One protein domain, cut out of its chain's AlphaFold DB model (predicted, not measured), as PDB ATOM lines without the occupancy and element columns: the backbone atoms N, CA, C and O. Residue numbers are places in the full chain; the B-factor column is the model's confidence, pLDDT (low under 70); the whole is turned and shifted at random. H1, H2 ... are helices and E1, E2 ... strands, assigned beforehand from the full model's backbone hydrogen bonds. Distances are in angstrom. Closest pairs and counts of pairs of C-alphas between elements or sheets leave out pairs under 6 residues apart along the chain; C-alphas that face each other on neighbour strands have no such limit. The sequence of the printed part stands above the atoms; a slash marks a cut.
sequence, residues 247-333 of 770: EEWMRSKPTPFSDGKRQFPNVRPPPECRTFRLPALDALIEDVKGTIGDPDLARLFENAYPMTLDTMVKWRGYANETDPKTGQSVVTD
ATOM      1  N   GLU A 247      -7.046 -32.140  -7.788       91.88
ATOM      2  CA  GLU A 247      -5.937 -31.613  -6.992       91.88
ATOM      3  C   GLU A 247      -5.291 -30.383  -7.634       91.88
ATOM      4  O   GLU A 247      -4.800 -29.492  -6.940       91.88
ATOM      5  N   GLU A 248      -5.250 -30.313  -8.964       93.25
ATOM      6  CA  GLU A 248      -4.796 -29.123  -9.691       93.25
ATOM      7  C   GLU A 248      -5.833 -28.003  -9.597       93.25
ATOM      8  O   GLU A 248      -5.472 -26.843  -9.380       93.25
ATOM      9  N   TRP A 249      -7.120 -28.350  -9.700       94.25
ATOM     10  CA  TRP A 249      -8.230 -27.419  -9.512       94.25
ATOM     11  C   TRP A 249      -8.189 -26.783  -8.118       94.25
ATOM     12  O   TRP A 249      -8.084 -25.562  -8.012       94.25
ATOM     13  N   MET A 250      -8.140 -27.586  -7.051       93.75
ATOM     14  CA  MET A 250      -8.064 -27.098  -5.669       93.75
ATOM     15  C   MET A 250      -6.819 -26.246  -5.407       93.75
ATOM     16  O   MET A 250      -6.908 -25.198  -4.766       93.75
ATOM     17  N   ARG A 251      -5.650 -26.656  -5.924       93.06
ATOM     18  CA  ARG A 251      -4.406 -25.881  -5.787       93.06
ATOM     19  C   ARG A 251      -4.483 -24.518  -6.463       93.06
ATOM     20  O   ARG A 251      -3.817 -23.597  -5.999       93.06
ATOM     21  N   SER A 252      -5.305 -24.364  -7.502       94.69
ATOM     22  CA  SER A 252      -5.486 -23.067  -8.155       94.69
ATOM     23  C   SER A 252      -6.287 -22.054  -7.323       94.69
ATOM     24  O   SER A 252      -6.270 -20.876  -7.667       94.69
ATOM     25  N   LYS A 253      -6.940 -22.487  -6.227       95.50
ATOM     26  CA  LYS A 253      -7.824 -21.659  -5.383       95.50
ATOM     27  C   LYS A 253      -8.829 -20.856  -6.228       95.50
ATOM     28  O   LYS A 253      -8.765 -19.628  -6.261       95.50
ATOM     29  N   PRO A 254      -9.729 -21.556  -6.940       96.31
ATOM     30  CA  PRO A 254     -10.688 -20.949  -7.858       96.31
ATOM     31  C   PRO A 254     -11.565 -19.881  -7.189       96.31
ATOM     32  O   PRO A 254     -12.023 -20.031  -6.053       96.31
ATOM     33  N   THR A 255     -11.807 -18.803  -7.934       94.50
ATOM     34  CA  THR A 255     -12.702 -17.703  -7.563       94.50
ATOM     35  C   THR A 255     -14.165 -18.044  -7.882       94.50
ATOM     36  O   THR A 255     -14.424 -18.900  -8.730       94.50
ATOM     37  N   PRO A 256     -15.147 -17.365  -7.254       96.62
ATOM     38  CA  PRO A 256     -15.010 -16.319  -6.231       96.62
ATOM     39  C   PRO A 256     -14.637 -16.865  -4.842       96.62
ATOM     40  O   PRO A 256     -14.969 -17.999  -4.501       96.62
ATOM     41  N   PHE A 257     -13.964 -16.033  -4.042       98.12
ATOM     42  CA  PHE A 257     -13.731 -16.289  -2.616       98.12
ATOM     43  C   PHE A 257     -14.986 -15.947  -1.794       98.12
ATOM     44  O   PHE A 257     -15.825 -15.172  -2.251       98.12
ATOM     45  N   SER A 258     -15.148 -16.535  -0.605       98.06
ATOM     46  CA  SER A 258     -16.167 -16.104   0.365       98.06
ATOM     47  C   SER A 258     -15.874 -14.705   0.911       98.06
ATOM     48  O   SER A 258     -14.719 -14.315   1.023       98.06
ATOM     49  N   ASP A 259     -16.914 -13.979   1.328       96.75
ATOM     50  CA  ASP A 259     -16.794 -12.600   1.830       96.75
ATOM     51  C   ASP A 259     -16.265 -12.493   3.279       96.75
ATOM     52  O   ASP A 259     -16.077 -11.392   3.796       96.75
ATOM     53  N   GLY A 260     -16.021 -13.619   3.955       95.75
ATOM     54  CA  GLY A 260     -15.505 -13.652   5.325       95.75
ATOM     55  C   GLY A 260     -13.988 -13.467   5.406       95.75
ATOM     56  O   GLY A 260     -13.282 -13.519   4.403       95.75
ATOM     57  N   LYS A 261     -13.440 -13.267   6.605       95.88
ATOM     58  CA  LYS A 261     -12.017 -13.019   6.868       95.88
ATOM     59  C   LYS A 261     -11.109 -14.122   6.334       95.88
ATOM     60  O   LYS A 261      -9.937 -13.853   6.079       95.88
ATOM     61  N   ARG A 262     -11.610 -15.361   6.228       96.38
ATOM     62  CA  ARG A 262     -10.806 -16.503   5.775       96.38
ATOM     63  C   ARG A 262     -10.749 -16.594   4.257       96.38
ATOM     64  O   ARG A 262      -9.810 -17.217   3.764       96.38
ATOM     65  N   GLN A 263     -11.685 -15.957   3.543       97.44
ATOM     66  CA  GLN A 263     -11.702 -15.854   2.081       97.44
ATOM     67  C   GLN A 263     -11.486 -17.228   1.427       97.44
ATOM     68  O   GLN A 263     -10.517 -17.453   0.700       97.44
ATOM     69  N   PHE A 264     -12.341 -18.200   1.744       98.19
ATOM     70  CA  PHE A 264     -12.239 -19.548   1.196       98.19
ATOM     71  C   PHE A 264     -12.600 -19.581  -0.298       98.19
ATOM     72  O   PHE A 264     -13.593 -18.969  -0.696       98.19
ATOM     73  N   PRO A 265     -11.824 -20.295  -1.138       98.19
ATOM     74  CA  PRO A 265     -12.117 -20.438  -2.565       98.19
ATOM     75  C   PRO A 265     -13.343 -21.327  -2.815       98.19
ATOM     76  O   PRO A 265     -13.693 -22.154  -1.972       98.19
ATOM     77  N   ASN A 266     -13.961 -21.213  -3.994       97.56
ATOM     78  CA  ASN A 266     -15.023 -22.119  -4.442       97.56
ATOM     79  C   ASN A 266     -14.437 -23.346  -5.145       97.56
ATOM     80  O   ASN A 266     -14.284 -23.353  -6.365       97.56
ATOM     81  N   VAL A 267     -14.098 -24.387  -4.386       97.00
ATOM     82  CA  VAL A 267     -13.389 -25.547  -4.943       97.00
ATOM     83  C   VAL A 267     -14.299 -26.592  -5.576       97.00
ATOM     84  O   VAL A 267     -13.780 -27.572  -6.110       97.00
ATOM     85  N   ARG A 268     -15.626 -26.403  -5.598       97.25
ATOM     86  CA  ARG A 268     -16.502 -27.304  -6.361       97.25
ATOM     87  C   ARG A 268     -16.092 -27.299  -7.842       97.25
ATOM     88  O   ARG A 268     -15.888 -26.221  -8.407       97.25
ATOM     89  N   PRO A 269     -15.971 -28.464  -8.502       96.50
ATOM     90  CA  PRO A 269     -15.775 -28.501  -9.943       96.50
ATOM     91  C   PRO A 269     -16.939 -27.816 -10.679       96.50
ATOM     92  O   PRO A 269     -18.083 -27.852 -10.190       96.50
ATOM     93  N   PRO A 270     -16.687 -27.253 -11.877       94.19
ATOM     94  CA  PRO A 270     -17.754 -26.840 -12.784       94.19
ATOM     95  C   PRO A 270     -18.783 -27.967 -12.963       94.19
ATOM     96  O   PRO A 270     -18.383 -29.137 -12.969       94.19
ATOM     97  N   PRO A 271     -20.091 -27.670 -13.093       94.06
ATOM     98  CA  PRO A 271     -21.138 -28.691 -13.169       94.06
ATOM     99  C   PRO A 271     -20.854 -29.815 -14.175       94.06
ATOM    100  O   PRO A 271     -21.094 -30.988 -13.892       94.06
ATOM    101  N   GLU A 272     -20.286 -29.475 -15.329       93.69
ATOM    102  CA  GLU A 272     -19.888 -30.395 -16.391       93.69
ATOM    103  C   GLU A 272     -18.768 -31.372 -16.000       93.69
ATOM    104  O   GLU A 272     -18.711 -32.472 -16.548       93.69
ATOM    105  N   CYS A 273     -17.937 -31.011 -15.019       95.25
ATOM    106  CA  CYS A 273     -16.830 -31.817 -14.509       95.25
ATOM    107  C   CYS A 273     -17.188 -32.651 -13.268       95.25
ATOM    108  O   CYS A 273     -16.356 -33.443 -12.824       95.25
ATOM    109  N   ARG A 274     -18.399 -32.504 -12.712       96.38
ATOM    110  CA  ARG A 274     -18.853 -33.280 -11.547       96.38
ATOM    111  C   ARG A 274     -19.112 -34.738 -11.922       96.38
ATOM    112  O   ARG A 274     -19.752 -35.011 -12.939       96.38
ATOM    113  N   THR A 275     -18.643 -35.670 -11.095       96.38
ATOM    114  CA  THR A 275     -18.709 -37.113 -11.387       96.38
ATOM    115  C   THR A 275     -20.097 -37.731 -11.206       96.38
ATOM    116  O   THR A 275     -20.436 -38.692 -11.893       96.38
ATOM    117  N   PHE A 276     -20.922 -37.152 -10.336       97.50
ATOM    118  CA  PHE A 276     -22.311 -37.526 -10.104       97.50
ATOM    119  C   PHE A 276     -23.109 -36.263  -9.776       97.50
ATOM    120  O   PHE A 276     -22.748 -35.515  -8.870       97.50
ATOM    121  N   ARG A 277     -24.188 -35.998 -10.516       95.75
ATOM    122  CA  ARG A 277     -25.027 -34.811 -10.302       95.75
ATOM    123  C   ARG A 277     -26.334 -35.224  -9.656       95.75
ATOM    124  O   ARG A 277     -27.063 -36.033 -10.217       95.75
ATOM    125  N   LEU A 278     -26.645 -34.616  -8.518       97.06
ATOM    126  CA  LEU A 278     -27.889 -34.843  -7.797       97.06
ATOM    127  C   LEU A 278     -28.601 -33.499  -7.593       97.06
ATOM    128  O   LEU A 278     -28.216 -32.755  -6.692       97.06
ATOM    129  N   PRO A 279     -29.640 -33.169  -8.384       96.62
ATOM    130  CA  PRO A 279     -30.342 -31.888  -8.260       96.62
ATOM    131  C   PRO A 279     -30.867 -31.605  -6.844       96.62
ATOM    132  O   PRO A 279     -30.803 -30.472  -6.379       96.62
ATOM    133  N   ALA A 280     -31.321 -32.642  -6.130       97.88
ATOM    134  CA  ALA A 280     -31.769 -32.522  -4.742       97.88
ATOM    135  C   ALA A 280     -30.645 -32.090  -3.779       97.88
ATOM    136  O   ALA A 280     -30.909 -31.372  -2.818       97.88
ATOM    137  N   LEU A 281     -29.391 -32.476  -4.048       98.06
ATOM    138  CA  LEU A 281     -28.239 -32.036  -3.263       98.06
ATOM    139  C   LEU A 281     -27.918 -30.566  -3.524       98.06
ATOM    140  O   LEU A 281     -27.717 -29.825  -2.570       98.06
ATOM    141  N   ASP A 282     -27.907 -30.130  -4.786       98.00
ATOM    142  CA  ASP A 282     -27.688 -28.714  -5.108       98.00
ATOM    143  C   ASP A 282     -28.793 -27.833  -4.489       98.00
ATOM    144  O   ASP A 282     -28.493 -26.799  -3.894       98.00
ATOM    145  N   ALA A 283     -30.056 -28.274  -4.530       98.31
ATOM    146  CA  ALA A 283     -31.164 -27.580  -3.870       98.31
ATOM    147  C   ALA A 283     -31.008 -27.529  -2.340       98.31
ATOM    148  O   ALA A 283     -31.213 -26.476  -1.736       98.31
ATOM    149  N   LEU A 284     -30.610 -28.642  -1.707       98.25
ATOM    150  CA  LEU A 284     -30.334 -28.683  -0.269       98.25
ATOM    151  C   LEU A 284     -29.168 -27.760   0.108       98.25
ATOM    152  O   LEU A 284     -29.223 -27.108   1.148       98.25
ATOM    153  N   ILE A 285     -28.120 -27.703  -0.715       98.31
ATOM    154  CA  ILE A 285     -26.964 -26.840  -0.468       98.31
ATOM    155  C   ILE A 285     -27.389 -25.371  -0.464       98.31
ATOM    156  O   ILE A 285     -27.039 -24.655   0.471       98.31
ATOM    157  N   GLU A 286     -28.170 -24.932  -1.451       97.94
ATOM    158  CA  GLU A 286     -28.664 -23.551  -1.505       97.94
ATOM    159  C   GLU A 286     -29.610 -23.215  -0.340       97.94
ATOM    160  O   GLU A 286     -29.463 -22.156   0.271       97.94
ATOM    161  N   ASP A 287     -30.513 -24.130   0.035       97.31
ATOM    162  CA  ASP A 287     -31.380 -23.971   1.216       97.31
ATOM    163  C   ASP A 287     -30.558 -23.782   2.500       97.31
ATOM    164  O   ASP A 287     -30.737 -22.807   3.231       97.31
ATOM    165  N   VAL A 288     -29.609 -24.684   2.762       96.56
ATOM    166  CA  VAL A 288     -28.787 -24.646   3.978       96.56
ATOM    167  C   VAL A 288     -27.883 -23.416   3.989       96.56
ATOM    168  O   VAL A 288     -27.817 -22.735   5.012       96.56
ATOM    169  N   LYS A 289     -27.241 -23.067   2.864       95.69
ATOM    170  CA  LYS A 289     -26.442 -21.834   2.740       95.69
ATOM    171  C   LYS A 289     -27.265 -20.595   3.081       95.69
ATOM    172  O   LYS A 289     -26.752 -19.719   3.768       95.69
ATOM    173  N   GLY A 290     -28.535 -20.544   2.672       94.00
ATOM    174  CA  GLY A 290     -29.449 -19.450   3.008       94.00
ATOM    175  C   GLY A 290     -29.716 -19.281   4.511       94.00
ATOM    176  O   GLY A 290     -30.141 -18.210   4.937       94.00
ATOM    177  N   THR A 291     -29.444 -20.309   5.322       93.56
ATOM    178  CA  THR A 291     -29.583 -20.264   6.791       93.56
ATOM    179  C   THR A 291     -28.280 -19.958   7.531       93.56
ATOM    180  O   THR A 291     -28.323 -19.582   8.703       93.56
ATOM    181  N   ILE A 292     -27.127 -20.101   6.871       96.44
ATOM    182  CA  ILE A 292     -25.814 -19.882   7.482       96.44
ATOM    183  C   ILE A 292     -25.465 -18.393   7.398       96.44
ATOM    184  O   ILE A 292     -25.272 -17.846   6.315       96.44
ATOM    185  N   GLY A 293     -25.352 -17.735   8.552       95.25
ATOM    186  CA  GLY A 293     -25.039 -16.306   8.637       95.25
ATOM    187  C   GLY A 293     -23.580 -15.971   8.316       95.25
ATOM    188  O   GLY A 293     -23.279 -14.850   7.912       95.25
ATOM    189  N   ASP A 294     -22.667 -16.929   8.488       97.56
ATOM    190  CA  ASP A 294     -21.243 -16.734   8.233       97.56
ATOM    191  C   ASP A 294     -20.824 -17.181   6.823       97.56
ATOM    192  O   ASP A 294     -20.966 -18.358   6.475       97.56
ATOM    193  N   PRO A 295     -20.248 -16.280   6.009       97.50
ATOM    194  CA  PRO A 295     -19.918 -16.584   4.620       97.50
ATOM    195  C   PRO A 295     -18.794 -17.620   4.459       97.50
ATOM    196  O   PRO A 295     -18.784 -18.348   3.465       97.50
ATOM    197  N   ASP A 296     -17.853 -17.722   5.407       98.31
ATOM    198  CA  ASP A 296     -16.783 -18.727   5.345       98.31
ATOM    199  C   ASP A 296     -17.320 -20.115   5.709       98.31
ATOM    200  O   ASP A 296     -16.970 -21.100   5.058       98.31
ATOM    201  N   LEU A 297     -18.210 -20.205   6.700       98.44
ATOM    202  CA  LEU A 297     -18.899 -21.446   7.049       98.44
ATOM    203  C   LEU A 297     -19.796 -21.933   5.908       98.44
ATOM    204  O   LEU A 297     -19.755 -23.115   5.563       98.44
ATOM    205  N   ALA A 298     -20.548 -21.025   5.278       98.31
ATOM    206  CA  ALA A 298     -21.381 -21.343   4.123       98.31
ATOM    207  C   ALA A 298     -20.537 -21.873   2.952       98.31
ATOM    208  O   ALA A 298     -20.886 -22.887   2.349       98.31
ATOM    209  N   ARG A 299     -19.389 -21.236   2.667       98.56
ATOM    210  CA  ARG A 299     -18.455 -21.694   1.628       98.56
ATOM    211  C   ARG A 299     -17.813 -23.037   1.966       98.56
ATOM    212  O   ARG A 299     -17.693 -23.879   1.081       98.56
ATOM    213  N   LEU A 300     -17.413 -23.252   3.220       98.62
ATOM    214  CA  LEU A 300     -16.858 -24.533   3.654       98.62
ATOM    215  C   LEU A 300     -17.880 -25.660   3.473       98.62
ATOM    216  O   LEU A 300     -17.537 -26.701   2.928       98.62
ATOM    217  N   PHE A 301     -19.137 -25.440   3.869       98.69
ATOM    218  CA  PHE A 301     -20.218 -26.406   3.666       98.69
ATOM    219  C   PHE A 301     -20.466 -26.691   2.176       98.69
ATOM    220  O   PHE A 301     -20.526 -27.855   1.780       98.69
ATOM    221  N   GLU A 302     -20.539 -25.642   1.350       98.56
ATOM    222  CA  GLU A 302     -20.714 -25.753  -0.102       98.56
ATOM    223  C   GLU A 302     -19.598 -26.568  -0.765       98.56
ATOM    224  O   GLU A 302     -19.868 -27.367  -1.654       98.56
ATOM    225  N   ASN A 303     -18.353 -26.391  -0.331       98.44
ATOM    226  CA  ASN A 303     -17.216 -27.133  -0.862       98.44
ATOM    227  C   ASN A 303     -17.157 -28.580  -0.345       98.44
ATOM    228  O   ASN A 303     -16.852 -29.495  -1.108       98.44
ATOM    229  N   ALA A 304     -17.396 -28.778   0.954       98.25
ATOM    230  CA  ALA A 304     -17.130 -30.037   1.640       98.25
ATOM    231  C   ALA A 304     -18.231 -31.078   1.403       98.25
ATOM    232  O   ALA A 304     -17.940 -32.197   0.983       98.25
ATOM    233  N   TYR A 305     -19.496 -30.716   1.627       98.56
ATOM    234  CA  TYR A 305     -20.589 -31.687   1.628       98.56
ATOM    235  C   TYR A 305     -20.771 -32.438   0.290       98.56
ATOM    236  O   TYR A 305     -20.899 -33.664   0.317       98.56
ATOM    237  N   PRO A 306     -20.723 -31.795  -0.897       98.31
ATOM    238  CA  PRO A 306     -20.882 -32.502  -2.169       98.31
ATOM    239  C   PRO A 306     -19.600 -33.166  -2.689       98.31
ATOM    240  O   PRO A 306     -19.650 -33.782  -3.752       98.31
ATOM    241  N   MET A 307     -18.458 -33.058  -1.993       98.00
ATOM    242  CA  MET A 307     -17.144 -33.423  -2.541       98.00
ATOM    243  C   MET A 307     -17.095 -34.847  -3.113       98.00
ATOM    244  O   MET A 307     -16.524 -35.049  -4.187       98.00
ATOM    245  N   THR A 308     -17.708 -35.828  -2.443       98.31
ATOM    246  CA  THR A 308     -17.743 -37.208  -2.943       98.31
ATOM    247  C   THR A 308     -18.516 -37.315  -4.251       98.31
ATOM    248  O   THR A 308     -17.977 -37.852  -5.219       98.31
ATOM    249  N   LEU A 309     -19.749 -36.805  -4.328       98.44
ATOM    250  CA  LEU A 309     -20.525 -36.893  -5.574       98.44
ATOM    251  C   LEU A 309     -19.875 -36.074  -6.695       98.44
ATOM    252  O   LEU A 309     -19.830 -36.516  -7.845       98.44
ATOM    253  N   ASP A 310     -19.295 -34.926  -6.356       98.31
ATOM    254  CA  ASP A 310     -18.642 -34.052  -7.320       98.31
ATOM    255  C   ASP A 310     -17.351 -34.671  -7.894       98.31
ATOM    256  O   ASP A 310     -17.030 -34.389  -9.047       98.31
ATOM    257  N   THR A 311     -16.613 -35.509  -7.149       97.25
ATOM    258  CA  THR A 311     -15.234 -35.887  -7.544       97.25
ATOM    259  C   THR A 311     -14.850 -37.364  -7.435       97.25
ATOM    260  O   THR A 311     -13.874 -37.767  -8.068       97.25
ATOM    261  N   MET A 312     -15.564 -38.177  -6.654       97.69
ATOM    262  CA  MET A 312     -15.102 -39.514  -6.239       97.69
ATOM    263  C   MET A 312     -15.924 -40.671  -6.801       97.69
ATOM    264  O   MET A 312     -15.475 -41.813  -6.724       97.69
ATOM    265  N   VAL A 313     -17.091 -40.414  -7.404       98.06
ATOM    266  CA  VAL A 313     -17.869 -41.446  -8.113       98.06
ATOM    267  C   VAL A 313     -17.199 -41.716  -9.461       98.06
ATOM    268  O   VAL A 313     -17.623 -41.244 -10.515       98.06
ATOM    269  N   LYS A 314     -16.080 -42.438  -9.420       96.88
ATOM    270  CA  LYS A 314     -15.175 -42.626 -10.555       96.88
ATOM    271  C   LYS A 314     -15.838 -43.403 -11.691       96.88
ATOM    272  O   LYS A 314     -15.584 -43.103 -12.858       96.88
ATOM    273  N   TRP A 315     -16.697 -44.369 -11.362       98.19
ATOM    274  CA  TRP A 315     -17.463 -45.131 -12.344       98.19
ATOM    275  C   TRP A 315     -18.782 -45.675 -11.774       98.19
ATOM    276  O   TRP A 315     -18.882 -45.977 -10.584       98.19
ATOM    277  N   ARG A 316     -19.781 -45.825 -12.649       97.62
ATOM    278  CA  ARG A 316     -21.042 -46.541 -12.410       97.62
ATOM    279  C   ARG A 316     -21.399 -47.347 -13.653       97.62
ATOM    280  O   ARG A 316     -21.133 -46.898 -14.768       97.62
ATOM    281  N   GLY A 317     -22.046 -48.485 -13.463       97.62
ATOM    282  CA  GLY A 317     -22.527 -49.311 -14.562       97.62
ATOM    283  C   GLY A 317     -23.195 -50.575 -14.055       97.62
ATOM    284  O   GLY A 317     -23.710 -50.600 -12.942       97.62
ATOM    285  N   TYR A 318     -23.172 -51.619 -14.875       97.88
ATOM    286  CA  TYR A 318     -23.799 -52.896 -14.565       97.88
ATOM    287  C   TYR A 318     -22.783 -54.030 -14.641       97.88
ATOM    288  O   TYR A 318     -21.800 -53.946 -15.381       97.88
ATOM    289  N   ALA A 319     -23.017 -55.081 -13.864       97.12
ATOM    290  CA  ALA A 319     -22.189 -56.272 -13.873       97.12
ATOM    291  C   ALA A 319     -22.333 -57.060 -15.172       97.12
ATOM    292  O   ALA A 319     -23.440 -57.211 -15.698       97.12
ATOM    293  N   ASN A 320     -21.229 -57.674 -15.591       95.00
ATOM    294  CA  ASN A 320     -21.258 -58.735 -16.586       95.00
ATOM    295  C   ASN A 320     -21.352 -60.102 -15.902       95.00
ATOM    296  O   ASN A 320     -20.670 -60.359 -14.909       95.00
ATOM    297  N   GLU A 321     -22.148 -60.997 -16.476       91.06
ATOM    298  CA  GLU A 321     -22.173 -62.413 -16.129       91.06
ATOM    299  C   GLU A 321     -21.595 -63.212 -17.295       91.06
ATOM    300  O   GLU A 321     -22.097 -63.150 -18.419       91.06
ATOM    301  N   THR A 322     -20.502 -63.928 -17.032       89.06
ATOM    302  CA  THR A 322     -19.828 -64.772 -18.020       89.06
ATOM    303  C   THR A 322     -20.188 -66.227 -17.776       89.06
ATOM    304  O   THR A 322     -19.906 -66.761 -16.705       89.06
ATOM    305  N   ASP A 323     -20.749 -66.890 -18.784       86.56
ATOM    306  CA  ASP A 323     -20.955 -68.333 -18.744       86.56
ATOM    307  C   ASP A 323     -19.585 -69.037 -18.789       86.56
ATOM    308  O   ASP A 323     -18.867 -68.929 -19.789       86.56
ATOM    309  N   PRO A 324     -19.200 -69.786 -17.740       86.44
ATOM    310  CA  PRO A 324     -17.894 -70.434 -17.677       86.44
ATOM    311  C   PRO A 324     -17.706 -71.533 -18.733       86.44
ATOM    312  O   PRO A 324     -16.571 -71.915 -19.007       86.44
ATOM    313  N   LYS A 325     -18.786 -72.064 -19.324       89.81
ATOM    314  CA  LYS A 325     -18.721 -73.118 -20.349       89.81
ATOM    315  C   LYS A 325     -18.539 -72.555 -21.751       89.81
ATOM    316  O   LYS A 325     -17.824 -73.147 -22.553       89.81
ATOM    317  N   THR A 326     -19.214 -71.452 -22.062       91.94
ATOM    318  CA  THR A 326     -19.215 -70.869 -23.413       91.94
ATOM    319  C   THR A 326     -18.296 -69.657 -23.542       91.94
ATOM    320  O   THR A 326     -17.959 -69.265 -24.657       91.94
ATOM    321  N   GLY A 327     -17.894 -69.048 -22.422       89.94
ATOM    322  CA  GLY A 327     -17.140 -67.795 -22.382       89.94
ATOM    323  C   GLY A 327     -17.957 -66.569 -22.803       89.94
ATOM    324  O   GLY A 327     -17.421 -65.460 -22.841       89.94
ATOM    325  N   GLN A 328     -19.243 -66.735 -23.127       89.81
ATOM    326  CA  GLN A 328     -20.109 -65.621 -23.496       89.81
ATOM    327  C   GLN A 328     -20.447 -64.793 -22.261       89.81
ATOM    328  O   GLN A 328     -20.783 -65.340 -21.214       89.81
ATOM    329  N   SER A 329     -20.353 -63.472 -22.398       90.50
ATOM    330  CA  SER A 329     -20.689 -62.529 -21.332       90.50
ATOM    331  C   SER A 329     -21.937 -61.740 -21.693       90.50
ATOM    332  O   SER A 329     -22.036 -61.214 -22.803       90.50
ATOM    333  N   VAL A 330     -22.868 -61.637 -20.749       93.88
ATOM    334  CA  VAL A 330     -24.072 -60.808 -20.859       93.88
ATOM    335  C   VAL A 330     -24.054 -59.726 -19.789       93.88
ATOM    336  O   VAL A 330     -23.618 -59.960 -18.665       93.88
ATOM    337  N   VAL A 331     -24.519 -58.529 -20.141       94.81
ATOM    338  CA  VAL A 331     -24.720 -57.450 -19.167       94.81
ATOM    339  C   VAL A 331     -25.986 -57.768 -18.376       94.81
ATOM    340  O   VAL A 331     -27.042 -58.000 -18.966       94.81
ATOM    341  N   THR A 332     -25.872 -57.793 -17.055       95.81
ATOM    342  CA  THR A 332     -26.997 -57.985 -16.131       95.81
ATOM    343  C   THR A 332     -27.623 -56.639 -15.758       95.81
ATOM    344  O   THR A 332     -27.154 -55.580 -16.162       95.81
ATOM    345  N   ASP A 333     -28.667 -56.664 -14.940       95.56
ATOM    346  CA  ASP A 333     -29.229 -55.486 -14.277       95.56
ATOM    347  C   ASP A 333     -28.661 -55.259 -12.859       95.56
ATOM    348  O   ASP A 333     -29.187 -54.444 -12.100       95.56
TER     349      ASP A 333
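What this domain is: This is residues 247 to 333 of the 770 residues of an uncharacterized protein of Drechmeria coniospora (UniProt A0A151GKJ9). A hairpin of two strands, E1 and E2, makes a long arm at one end, and a helical hairpin, H2 and H3, makes the main part of the body at the other end, with short H4 between them. The unnamed residues 252 to 278 pass beside H3 on their way from H1 to H2. The printed part has 87 residues, in the order H1 H2 H3 H4 E1 E2; the sheet, E1 - E2, is antiparallel and the class is mixed, helices and strands. The whole is extended, with a radius of gyration of the C-alphas of 19.2 A and spans of 66 by 28 by 17 A.

Where its parts are: E1 is residues 313 to 322, 25.4 A from C-alpha 313 at (-17.869, -41.446, -8.113) to C-alpha 322. E2 is residues 329 to 333, 13.1 A, ending at C-alpha 333 at (-29.229, -55.486, -14.277). H4 is residues 307 to 311, H3 residues 295 to 304, 14.1 A, and H2 residues 279 to 291, 19.0 A. H1, residues 247 to 251, begins at C-alpha 247 at (-5.937, -31.613, -6.992).

How they stand to each other: E1 and E2 form an antiparallel hairpin at 124 degrees, with N 321 and O 330 at 2.8 A and N 332 and O 319 at 2.8 A, within hydrogen-bond range. H3 and H4 meet only through their link. H2 and H3, a helical hairpin, touch through residues 285 to 289 of H2 alone; the closest C-alphas, of Lys 289 and Ala 298, are 5.3 A apart. They run opposite ways at a shallow tilt of 21 degrees. H1 is apart from H2, H3, H4, E1 and E2. Every O i to N i+4 pair is within hydrogen-bond range in H1, H3 and H4, and 8 of 9 in H2.

The domain as a whole: The two C-alphas farthest apart, those of Lys 261 and Lys 325, are 66.3 A apart. The printed part has no cut. The link from H1 to H2 is long, with 27 residues. Mean pLDDT of the printed part is 96.0, and no printed residue is under 70.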